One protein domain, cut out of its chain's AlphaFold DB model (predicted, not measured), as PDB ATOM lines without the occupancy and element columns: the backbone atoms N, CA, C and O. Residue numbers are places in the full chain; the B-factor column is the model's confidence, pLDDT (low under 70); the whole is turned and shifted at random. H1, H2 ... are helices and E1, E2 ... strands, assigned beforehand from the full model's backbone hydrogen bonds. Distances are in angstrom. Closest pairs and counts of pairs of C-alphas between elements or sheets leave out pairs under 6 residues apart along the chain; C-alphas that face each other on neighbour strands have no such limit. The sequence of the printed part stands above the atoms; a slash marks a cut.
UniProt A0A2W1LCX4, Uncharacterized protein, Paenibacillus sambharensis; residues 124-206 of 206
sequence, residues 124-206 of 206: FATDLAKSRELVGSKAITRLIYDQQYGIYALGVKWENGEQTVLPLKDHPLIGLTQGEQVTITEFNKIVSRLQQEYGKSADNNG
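Overview. This is residues 124 to 206 of the 206 residues of an uncharacterized protein of Paenibacillus sambharensis (UniProt A0A2W1LCX4). A small twisted sheet of three strands, E1, E2 and E3, has the helix H1 over one face and the long helix H2 over the other. H2 packs on the sheet with its residues 184 to 191 and then runs on away from it, and residues 199 to 206 stick out at its far end. The printed part has 83 residues with two named helices and three named strands, in the order H1 E1 E2 E3 H2; the sheet's order is E1 - E2 - E3, antiparallel throughout, and the class is mixed, helices and strands. The whole is only just compact, close to loose, with a radius of gyration of the C-alphas of 14.0 A, and elongated, spanning 50 by 27 by 18 A.

Along the chain. H1, residues 124 to 135, begins at C-alpha 124 (49.471, 0.016, 46.049) and is 16.9 A long from first to last C-alpha. E1, residues 139 to 146, is 21.5 A long, and E2, residues 151 to 158, is 20.5 A. E3, residues 163 to 167, begins at C-alpha 163 (30.907, -2.776, 32.876) and measures 13.5 A. H2, residues 184 to 203, is 29.1 A long and ends at C-alpha 203 (22.936, -8.489, 65.550).

Arrangement. E1, E2 and E3 form a meander, each strand the antiparallel neighbour of the one before. The hairpin E1 and E2 has N 142 and O 155 within hydrogen-bond range at 2.8 A; their directions stand at 163 degrees. In the hairpin E2 and E3, at 146 degrees, N 154 and O 166 are 2.8 A apart. The sheet is only just strongly twisted, its C-alphas lying up to 4.2 A off the best plane. The arrangement has three layers, helices on both faces of the sheet. H1 is on the sheet at a height of 9.1 A, over E2 and along the strands, at 25 degrees to E2 on the local plane; the closest C-alphas of the two, those of Ser 131 and Leu 154, are 7.2 A apart. H2, on the opposite face at a height of 12.8 A, lies over E3, and their closest C-alphas, those of Thr 164 and Ile 184, are 5.0 A apart. H1 and H2 are apart. In H1 every O i to N i+4 pair is within hydrogen-bond range; in H2, 14 of 16 are.

Size, cuts and confidence. The C-alphas farthest apart, those of Ser 137 and Gly 206, are 50.1 A apart. Without residues 199 to 206, which stand free, the body spans 36 by 27 by 16 A. The printed part has no cut. The link from E3 to H2, residues 168 to 183, is long; its residues 182 to 183 pair antiparallel with residues 164 to 165 of E3. The mean pLDDT of the printed part is 87.1, and residue 138 and residues 200 to 206 are under 70.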
ATOM      1  N   PHE A 124      50.616  -0.717  46.602       93.19
ATOM      2  CA  PHE A 124      49.471   0.016  46.049       93.19
ATOM      3  C   PHE A 124      49.716   0.590  44.648       93.19
ATOM      4  O   PHE A 124      48.938   0.326  43.731       93.19
ATOM      5  N   ALA A 125      50.796   1.356  44.468       91.19
ATOM      6  CA  ALA A 125      51.100   1.984  43.185       91.19
ATOM      7  C   ALA A 125      51.382   0.946  42.086       91.19
ATOM      8  O   ALA A 125      50.916   1.099  40.957       91.19
ATOM      9  N   THR A 126      52.099  -0.130  42.419       92.25
ATOM     10  CA  THR A 126      52.406  -1.226  41.493       92.25
ATOM     11  C   THR A 126      51.156  -2.021  41.122       92.25
ATOM     12  O   THR A 126      50.946  -2.290  39.941       92.25
ATOM     13  N   ASP A 127      50.316  -2.368  42.094       93.19
ATOM     14  CA  ASP A 127      49.080  -3.125  41.875       93.19
ATOM     15  C   ASP A 127      48.099  -2.325  41.008       93.19
ATOM     16  O   ASP A 127      47.570  -2.830  40.019       93.19
ATOM     17  N   LEU A 128      47.934  -1.035  41.313       92.44
ATOM     18  CA  LEU A 128      47.106  -0.128  40.525       92.44
ATOM     19  C   LEU A 128      47.629   0.039  39.092       92.44
ATOM     20  O   LEU A 128      46.835   0.061  38.151       92.44
ATOM     21  N   ALA A 129      48.948   0.171  38.912       90.12
ATOM     22  CA  ALA A 129      49.558   0.297  37.592       90.12
ATOM     23  C   ALA A 129      49.334  -0.962  36.742       90.12
ATOM     24  O   ALA A 129      48.889  -0.839  35.603       90.12
ATOM     25  N   LYS A 130      49.547  -2.155  37.314       91.00
ATOM     26  CA  LYS A 130      49.293  -3.441  36.644       91.00
ATOM     27  C   LYS A 130      47.840  -3.569  36.188       91.00
ATOM     28  O   LYS A 130      47.582  -3.885  35.031       91.00
ATOM     29  N   SER A 131      46.878  -3.273  37.065       90.00
ATOM     30  CA  SER A 131      45.460  -3.326  36.696       90.00
ATOM     31  C   SER A 131      45.107  -2.302  35.611       90.00
ATOM     32  O   SER A 131      44.341  -2.612  34.705       90.00
ATOM     33  N   ARG A 132      45.682  -1.092  35.644       89.94
ATOM     34  CA  ARG A 132      45.471  -0.086  34.584       89.94
ATOM     35  C   ARG A 132      46.062  -0.511  33.241       89.94
ATOM     36  O   ARG A 132      45.458  -0.227  32.210       89.94
ATOM     37  N   GLU A 133      47.205  -1.190  33.244       90.50
ATOM     38  CA  GLU A 133      47.838  -1.712  32.030       90.50
ATOM     39  C   GLU A 133      46.937  -2.724  31.309       90.50
ATOM     40  O   GLU A 133      46.777  -2.640  30.094       90.50
ATOM     41  N   LEU A 134      46.265  -3.606  32.060       89.00
ATOM     42  CA  LEU A 134      45.309  -4.579  31.514       89.00
ATOM     43  C   LEU A 134      44.083  -3.922  30.858       89.00
ATOM     44  O   LEU A 134      43.515  -4.472  29.917       89.00
ATOM     45  N   VAL A 135      43.668  -2.754  31.353       88.19
ATOM     46  CA  VAL A 135      42.526  -2.003  30.810       88.19
ATOM     47  C   VAL A 135      42.921  -1.187  29.571       88.19
ATOM     48  O   VAL A 135      42.146  -1.069  28.618       88.19
ATOM     49  N   GLY A 136      44.128  -0.621  29.563       82.06
ATOM     50  CA  GLY A 136      44.595   0.271  28.504       82.06
ATOM     51  C   GLY A 136      43.836   1.607  28.451       82.06
ATOM     52  O   GLY A 136      43.184   2.025  29.404       82.06
ATOM     53  N   SER A 137      43.928   2.316  27.320       77.19
ATOM     54  CA  SER A 137      43.356   3.666  27.141       77.19
ATOM     55  C   SER A 137      41.884   3.700  26.709       77.19
ATOM     56  O   SER A 137      41.328   4.781  26.530       77.19
ATOM     57  N   LYS A 138      41.253   2.537  26.524       69.88
ATOM     58  CA  LYS A 138      39.932   2.383  25.884       69.88
ATOM     59  C   LYS A 138      38.764   2.298  26.869       69.88
ATOM     60  O   LYS A 138      37.686   1.816  26.525       69.88
ATOM     61  N   ALA A 139      38.973   2.685  28.121       84.12
ATOM     62  CA  ALA A 139      37.937   2.586  29.136       84.12
ATOM     63  C   ALA A 139      38.039   3.701  30.169       84.12
ATOM     64  O   ALA A 139      39.108   4.246  30.450       84.12
ATOM     65  N   ILE A 140      36.893   3.999  30.772       87.94
ATOM     66  CA  ILE A 140      36.816   4.845  31.956       87.94
ATOM     67  C   ILE A 140      36.992   3.933  33.164       87.94
ATOM     68  O   ILE A 140      36.310   2.914  33.278       87.94
ATOM     69  N   THR A 141      37.900   4.298  34.067       91.00
ATOM     70  CA  THR A 141      38.170   3.520  35.280       91.00
ATOM     71  C   THR A 141      37.813   4.307  36.531       91.00
ATOM     72  O   THR A 141      37.915   5.531  36.555       91.00
ATOM     73  N   ARG A 142      37.399   3.609  37.585       93.06
ATOM     74  CA  ARG A 142      37.215   4.151  38.937       93.06
ATOM     75  C   ARG A 142      37.873   3.206  39.929       93.06
ATOM     76  O   ARG A 142      37.695   1.997  39.823       93.06
ATOM     77  N   LEU A 143      38.641   3.737  40.874       95.81
ATOM     78  CA  LEU A 143      39.261   2.916  41.910       95.81
ATOM     79  C   LEU A 143      38.240   2.621  43.010       95.81
ATOM     80  O   LEU A 143      37.836   3.519  43.738       95.81
ATOM     81  N   ILE A 144      37.860   1.361  43.154       95.88
ATOM     82  CA  ILE A 144      37.083   0.868  44.287       95.88
ATOM     83  C   ILE A 144      38.089   0.449  45.360       95.88
ATOM     84  O   ILE A 144      38.893  -0.460  45.140       95.88
ATOM     85  N   TYR A 145      38.079   1.134  46.500       95.94
ATOM     86  CA  TYR A 145      38.967   0.850  47.626       95.94
ATOM     87  C   TYR A 145      38.151   0.838  48.916       95.94
ATOM     88  O   TYR A 145      38.078   1.824  49.644       95.94
ATOM     89  N   ASP A 146      37.535  -0.305  49.193       94.19
ATOM     90  CA  ASP A 146      36.680  -0.515  50.347       94.19
ATOM     91  C   ASP A 146      37.373  -1.403  51.380       94.19
ATOM     92  O   ASP A 146      37.557  -2.608  51.201       94.19
ATOM     93  N   GLN A 147      37.789  -0.784  52.480       90.94
ATOM     94  CA  GLN A 147      38.494  -1.479  53.551       90.94
ATOM     95  C   GLN A 147      37.565  -2.318  54.425       90.94
ATOM     96  O   GLN A 147      38.031  -3.300  54.995       90.94
ATOM     97  N   GLN A 148      36.288  -1.943  54.527       89.69
ATOM     98  CA  GLN A 148      35.303  -2.668  55.322       89.69
ATOM     99  C   GLN A 148      35.041  -4.042  54.708       89.69
ATOM    100  O   GLN A 148      35.001  -5.040  55.420       89.69
ATOM    101  N   TYR A 149      34.927  -4.099  53.382       89.50
ATOM    102  CA  TYR A 149      34.675  -5.342  52.652       89.50
ATOM    103  C   TYR A 149      35.937  -6.000  52.079       89.50
ATOM    104  O   TYR A 149      35.847  -7.064  51.471       89.50
ATOM    105  N   GLY A 150      37.110  -5.381  52.250       90.31
ATOM    106  CA  GLY A 150      38.368  -5.866  51.676       90.31
ATOM    107  C   GLY A 150      38.407  -5.802  50.145       90.31
ATOM    108  O   GLY A 150      39.169  -6.530  49.510       90.31
ATOM    109  N   ILE A 151      37.594  -4.945  49.527       93.38
ATOM    110  CA  ILE A 151      37.492  -4.835  48.072       93.38
ATOM    111  C   ILE A 151      38.497  -3.800  47.576       93.38
ATOM    112  O   ILE A 151      38.432  -2.623  47.918       93.38
ATOM    113  N   TYR A 152      39.405  -4.236  46.706       95.00
ATOM    114  CA  TYR A 152      40.391  -3.372  46.066       95.00
ATOM    115  C   TYR A 152      40.395  -3.690  44.577       95.00
ATOM    116  O   TYR A 152      40.946  -4.711  44.166       95.00
ATOM    117  N   ALA A 153      39.729  -2.867  43.772       95.56
ATOM    118  CA  ALA A 153      39.498  -3.157  42.360       95.56
ATOM    119  C   ALA A 153      39.390  -1.887  41.503       95.56
ATOM    120  O   ALA A 153      39.165  -0.792  42.010       95.56
ATOM    121  N   LEU A 154      39.523  -2.029  40.187       94.75
ATOM    122  CA  LEU A 154      39.097  -1.020  39.225       94.75
ATOM    123  C   LEU A 154      37.695  -1.367  38.734       94.75
ATOM    124  O   LEU A 154      37.507  -2.418  38.135       94.75
ATOM    125  N   GLY A 155      36.727  -0.477  38.931       94.06
ATOM    126  CA  GLY A 155      35.510  -0.478  38.127       94.06
ATOM    127  C   GLY A 155      35.846   0.048  36.735       94.06
ATOM    128  O   GLY A 155      36.442   1.118  36.614       94.06
ATOM    129  N   VAL A 156      35.499  -0.699  35.694       93.50
ATOM    130  CA  VAL A 156      35.861  -0.416  34.302       93.50
ATOM    131  C   VAL A 156      34.592  -0.317  33.471       93.50
ATOM    132  O   VAL A 156      33.817  -1.271  33.406       93.50
ATOM    133  N   LYS A 157      34.395   0.825  32.808       92.62
ATOM    134  CA  LYS A 157      33.375   1.011  31.773       92.62
ATOM    135  C   LYS A 157      34.060   1.055  30.412       92.62
ATOM    136  O   LYS A 157      34.746   2.030  30.093       92.62
ATOM    137  N   TRP A 158      33.876  -0.005  29.640       90.81
ATOM    138  CA  TRP A 158      34.448  -0.178  28.310       90.81
ATOM    139  C   TRP A 158      33.735   0.698  27.268       90.81
ATOM    140  O   TRP A 158      32.586   1.106  27.453       90.81
ATOM    141  N   GLU A 159      34.397   0.968  26.141       89.94
ATOM    142  CA  GLU A 159      33.832   1.724  25.006       89.94
ATOM    143  C   GLU A 159      32.529   1.126  24.449       89.94
ATOM    144  O   GLU A 159      31.650   1.866  24.010       89.94
ATOM    145  N   ASN A 160      32.375  -0.202  24.503       89.38
ATOM    146  CA  ASN A 160      31.157  -0.909  24.088       89.38
ATOM    147  C   ASN A 160      29.990  -0.763  25.096       89.38
ATOM    148  O   ASN A 160      28.915  -1.310  24.865       89.38
ATOM    149  N   GLY A 161      30.197  -0.052  26.210       89.44
ATOM    150  CA  GLY A 161      29.219   0.145  27.282       89.44
ATOM    151  C   GLY A 161      29.208  -0.947  28.355       89.44
ATOM    152  O   GLY A 161      28.533  -0.775  29.371       89.44
ATOM    153  N   GLU A 162      29.958  -2.034  28.168       91.38
ATOM    154  CA  GLU A 162      30.104  -3.102  29.154       91.38
ATOM    155  C   GLU A 162      30.782  -2.586  30.427       91.38
ATOM    156  O   GLU A 162      31.676  -1.733  30.385       91.38
ATOM    157  N   GLN A 163      30.353  -3.115  31.572       93.38
ATOM    158  CA  GLN A 163      30.907  -2.776  32.876       93.38
ATOM    159  C   GLN A 163      31.456  -4.020  33.560       93.38
ATOM    160  O   GLN A 163      30.754  -5.018  33.745       93.38
ATOM    161  N   THR A 164      32.716  -3.930  33.962       94.81
ATOM    162  CA  THR A 164      33.434  -4.997  34.658       94.81
ATOM    163  C   THR A 164      34.177  -4.432  35.858       94.81
ATOM    164  O   THR A 164      34.334  -3.219  36.007       94.81
ATOM    165  N   VAL A 165      34.628  -5.324  36.723       94.44
ATOM    166  CA  VAL A 165      35.489  -5.031  37.855       94.44
ATOM    167  C   VAL A 165      36.764  -5.849  37.701       94.44
ATOM    168  O   VAL A 165      36.709  -7.041  37.418       94.44
ATOM    169  N   LEU A 166      37.907  -5.196  37.880       95.00
ATOM    170  CA  LEU A 166      39.230  -5.796  37.769       95.00
ATOM    171  C   LEU A 166      39.945  -5.703  39.126       95.00
ATOM    172  O   LEU A 166      40.382  -4.610  39.502       95.00
ATOM    173  N   PRO A 167      40.065  -6.800  39.887       95.19
ATOM    174  CA  PRO A 167      40.720  -6.788  41.190       95.19
ATOM    175  C   PRO A 167      42.190  -6.356  41.096       95.19
ATOM    176  O   PRO A 167      42.926  -6.779  40.201       95.19
ATOM    177  N   LEU A 168      42.619  -5.517  42.044       94.44
ATOM    178  CA  LEU A 168      44.012  -5.076  42.181       94.44
ATOM    179  C   LEU A 168      44.898  -6.158  42.796       94.44
ATOM    180  O   LEU A 168      46.107  -6.116  42.606       94.44
ATOM    181  N   LYS A 169      44.319  -7.098  43.546       90.94
ATOM    182  CA  LYS A 169      45.015  -8.206  44.206       90.94
ATOM    183  C   LYS A 169      44.063  -9.373  44.433       90.94
ATOM    184  O   LYS A 169      42.846  -9.183  44.428       90.94
ATOM    185  N   ASP A 170      44.635 -10.543  44.687       90.44
ATOM    186  CA  ASP A 170      43.870 -11.731  45.048       90.44
ATOM    187  C   ASP A 170      43.123 -11.524  46.367       90.44
ATOM    188  O   ASP A 170      43.652 -10.982  47.344       90.44
ATOM    189  N   HIS A 171      41.891 -12.013  46.400       87.50
ATOM    190  CA  HIS A 171      41.064 -12.082  47.588       87.50
ATOM    191  C   HIS A 171      40.305 -13.420  47.624       87.50
ATOM    192  O   HIS A 171      39.113 -13.480  47.297       87.50
ATOM    193  N   PRO A 172      40.966 -14.505  48.079       81.88
ATOM    194  CA  PRO A 172      40.416 -15.862  48.026       81.88
ATOM    195  C   PRO A 172      39.057 -16.011  48.721       81.88
ATOM    196  O   PRO A 172      38.190 -16.722  48.228       81.88
ATOM    197  N   LEU A 173      38.838 -15.290  49.829       82.19
ATOM    198  CA  LEU A 173      37.592 -15.368  50.606       82.19
ATOM    199  C   LEU A 173      36.353 -14.885  49.840       82.19
ATOM    200  O   LEU A 173      35.244 -15.304  50.151       82.19
ATOM    201  N   ILE A 174      36.532 -14.009  48.850       85.38
ATOM    202  CA  ILE A 174      35.422 -13.461  48.058       85.38
ATOM    203  C   ILE A 174      35.504 -13.872  46.587       85.38
ATOM    204  O   ILE A 174      34.660 -13.446  45.805       85.38
ATOM    205  N   GLY A 175      36.467 -14.734  46.238       87.19
ATOM    206  CA  GLY A 175      36.636 -15.284  44.894       87.19
ATOM    207  C   GLY A 175      37.104 -14.266  43.856       87.19
ATOM    208  O   GLY A 175      36.760 -14.407  42.691       87.19
ATOM    209  N   LEU A 176      37.841 -13.230  44.266       91.50
ATOM    210  CA  LEU A 176      38.434 -12.269  43.335       91.50
ATOM    211  C   LEU A 176      39.903 -12.620  43.090       91.50
ATOM    212  O   LEU A 176      40.670 -12.721  44.046       91.50
ATOM    213  N   THR A 177      40.300 -12.754  41.830       92.75
ATOM    214  CA  THR A 177      41.694 -12.979  41.417       92.75
ATOM    215  C   THR A 177      42.241 -11.714  40.760       92.75
ATOM    216  O   THR A 177      41.536 -11.046  40.000       92.75
ATOM    217  N   GLN A 178      43.497 -11.362  41.034       91.75
ATOM    218  CA  GLN A 178      44.150 -10.201  40.438       91.75
ATOM    219  C   GLN A 178      44.119 -10.285  38.909       91.75
ATOM    220  O   GLN A 178      44.569 -11.260  38.313       91.75
ATOM    221  N   GLY A 179      43.636  -9.222  38.264       86.38
ATOM    222  CA  GLY A 179      43.636  -9.121  36.805       86.38
ATOM    223  C   GLY A 179      42.582  -9.968  36.081       86.38
ATOM    224  O   GLY A 179      42.464  -9.842  34.863       86.38
ATOM    225  N   GLU A 180      41.783 -10.770  36.788       92.94
ATOM    226  CA  GLU A 180      40.620 -11.437  36.196       92.94
ATOM    227  C   GLU A 180      39.431 -10.474  36.139       92.94
ATOM    228  O   GLU A 180      39.097  -9.803  37.115       92.94
ATOM    229  N   GLN A 181      38.794 -10.379  34.972       93.88
ATOM    230  CA  GLN A 181      37.620  -9.527  34.802       93.88
ATOM    231  C   GLN A 181      36.391 -10.198  35.409       93.88
ATOM    232  O   GLN A 181      36.032 -11.312  35.038       93.88
ATOM    233  N   VAL A 182      35.712  -9.472  36.288       94.56
ATOM    234  CA  VAL A 182      34.447  -9.880  36.896       94.56
ATOM    235  C   VAL A 182      33.339  -9.004  36.337       94.56
ATOM    236  O   VAL A 182      33.461  -7.780  36.297       94.56
ATOM    237  N   THR A 183      32.239  -9.600  35.887       94.38
ATOM    238  CA  THR A 183      31.097  -8.811  35.398       94.38
ATOM    239  C   THR A 183      30.495  -7.980  36.532       94.38
ATOM    240  O   THR A 183      30.480  -8.419  37.684       94.38
ATOM    241  N   ILE A 184      29.929  -6.806  36.230       92.56
ATOM    242  CA  ILE A 184      29.293  -5.984  37.276       92.56
ATOM    243  C   ILE A 184      28.169  -6.737  38.011       92.56
ATOM    244  O   ILE A 184      28.010  -6.610  39.220       92.56
ATOM    245  N   THR A 185      27.436  -7.603  37.304       93.06
ATOM    246  CA  THR A 185      26.387  -8.453  37.886       93.06
ATOM    247  C   THR A 185      26.943  -9.420  38.930       93.06
ATOM    248  O   THR A 185      26.328  -9.623  39.975       93.06
ATOM    249  N   GLU A 186      28.084 -10.048  38.656       94.19
ATOM    250  CA  GLU A 186      28.740 -10.957  39.596       94.19
ATOM    251  C   GLU A 186      29.344 -10.202  40.780       94.19
ATOM    252  O   GLU A 186      29.140 -10.595  41.929       94.19
ATOM    253  N   PHE A 187      29.984  -9.064  40.516       94.12
ATOM    254  CA  PHE A 187      30.495  -8.190  41.561       94.12
ATOM    255  C   PHE A 187      29.389  -7.734  42.526       94.12
ATOM    256  O   PHE A 187      29.548  -7.837  43.742       94.12
ATOM    257  N   ASN A 188      28.220  -7.341  42.014       93.06
ATOM    258  CA  ASN A 188      27.086  -6.931  42.846       93.06
ATOM    259  C   ASN A 188      26.553  -8.072  43.726       93.06
ATOM    260  O   ASN A 188      26.120  -7.833  44.855       93.06
ATOM    261  N   LYS A 189      26.621  -9.328  43.260       93.56
ATOM    262  CA  LYS A 189      26.296 -10.499  44.095       93.56
ATOM    263  C   LYS A 189      27.306 -10.675  45.230       93.56
ATOM    264  O   LYS A 189      26.898 -10.974  46.351       93.56
ATOM    265  N   ILE A 190      28.597 -10.475  44.953       93.19
ATOM    266  CA  ILE A 190      29.660 -10.521  45.969       93.19
ATOM    267  C   ILE A 190      29.419  -9.442  47.029       93.19
ATOM    268  O   ILE A 190      29.385  -9.762  48.216       93.19
ATOM    269  N   VAL A 191      29.180  -8.197  46.607       92.75
ATOM    270  CA  VAL A 191      28.853  -7.071  47.496       92.75
ATOM    271  C   VAL A 191      27.633  -7.377  48.362       92.75
ATOM    272  O   VAL A 191      27.706  -7.260  49.582       92.75
ATOM    273  N   SER A 192      26.540  -7.841  47.751       92.31
ATOM    274  CA  SER A 192      25.298  -8.154  48.471       92.31
ATOM    275  C   SER A 192      25.514  -9.228  49.540       92.31
ATOM    276  O   SER A 192      24.988  -9.126  50.648       92.31
ATOM    277  N   ARG A 193      26.307 -10.263  49.232       92.50
ATOM    278  CA  ARG A 193      26.671 -11.303  50.202       92.50
ATOM    279  C   ARG A 193      27.473 -10.717  51.363       92.50
ATOM    280  O   ARG A 193      27.144 -10.985  52.514       92.50
ATOM    281  N   LEU A 194      28.481  -9.893  51.071       91.50
ATOM    282  CA  LEU A 194      29.315  -9.264  52.097       91.50
ATOM    283  C   LEU A 194      28.479  -8.368  53.015       91.50
ATOM    284  O   LEU A 194      28.544  -8.514  54.230       91.50
ATOM    285  N   GLN A 195      27.620  -7.517  52.462       90.38
ATOM    286  CA  GLN A 195      26.719  -6.673  53.253       90.38
ATOM    287  C   GLN A 195      25.836  -7.497  54.207       90.38
ATOM    288  O   GLN A 195      25.658  -7.117  55.364       90.38
ATOM    289  N   GLN A 196      25.331  -8.655  53.768       90.19
ATOM    290  CA  GLN A 196      24.560  -9.553  54.634       90.19
ATOM    291  C   GLN A 196      25.406 -10.187  55.747       90.19
ATOM    292  O   GLN A 196      24.929 -10.315  56.872       90.19
ATOM    293  N   GLU A 197      26.636 -10.606  55.453       87.94
ATOM    294  CA  GLU A 197      27.538 -11.227  56.433       87.94
ATOM    295  C   GLU A 197      27.997 -10.227  57.505       87.94
ATOM    296  O   GLU A 197      27.938 -10.521  58.704       87.94
ATOM    297  N   TYR A 198      28.372  -9.014  57.092       82.25
ATOM    298  CA  TYR A 198      28.755  -7.947  58.016       82.25
ATOM    299  C   TYR A 198      27.551  -7.400  58.800       82.25
ATOM    300  O   TYR A 198      27.689  -7.127  59.990       82.25
ATOM    301  N   GLY A 199      26.361  -7.320  58.192       73.31
ATOM    302  CA  GLY A 199      25.128  -6.922  58.884       73.31
ATOM    303  C   GLY A 199      24.695  -7.918  59.967       73.31
ATOM    304  O   GLY A 199      24.416  -7.524  61.094       73.31
ATOM    305  N   LYS A 200      24.733  -9.228  59.680       59.62
ATOM    306  CA  LYS A 200      24.390 -10.285  60.658       59.62
ATOM    307  C   LYS A 200      25.364 -10.375  61.836       59.62
ATOM    308  O   LYS A 200      24.997 -10.865  62.901       59.62
ATOM    309  N   SER A 201      26.605  -9.933  61.649       57.00
ATOM    310  CA  SER A 201      27.623  -9.949  62.704       57.00
ATOM    311  C   SER A 201      27.381  -8.873  63.774       57.00
ATOM    312  O   SER A 201      27.863  -9.023  64.894       57.00
ATOM    313  N   ALA A 202      26.615  -7.820  63.460       51.09
ATOM    314  CA  ALA A 202      26.221  -6.792  64.423       51.09
ATOM    315  C   ALA A 202      25.067  -7.250  65.337       51.09
ATOM    316  O   ALA A 202      25.072  -6.932  66.523       51.09
ATOM    317  N   ASP A 203      24.135  -8.054  64.815       49.50
ATOM    318  CA  ASP A 203      22.936  -8.489  65.550       49.50
ATOM    319  C   ASP A 203      23.186  -9.657  66.525       49.50
ATOM    320  O   ASP A 203      22.411  -9.867  67.453       49.50
ATOM    321  N   ASN A 204      24.279 -10.411  66.357       44.62
ATOM    322  CA  ASN A 204      24.588 -11.590  67.183       44.62
ATOM    323  C   ASN A 204      25.477 -11.304  68.411       44.62
ATOM    324  O   ASN A 204      25.870 -12.243  69.102       44.62
ATOM    325  N   ASN A 205      25.797 -10.036  68.688       45.03
ATOM    326  CA  ASN A 205      26.568  -9.603  69.864       45.03
ATOM    327  C   ASN A 205      25.749  -8.712  70.829       45.03
ATOM    328  O   ASN A 205      26.342  -7.999  71.641       45.03
ATOM    329  N   GLY A 206      24.415  -8.724  70.713       37.25
ATOM    330  CA  GLY A 206      23.476  -8.023  71.602       37.25
ATOM    331  C   GLY A 206      22.959  -8.889  72.742       37.25
ATOM    332  O   GLY A 206      22.644 -10.071  72.483       37.25
TER     333      GLY A 206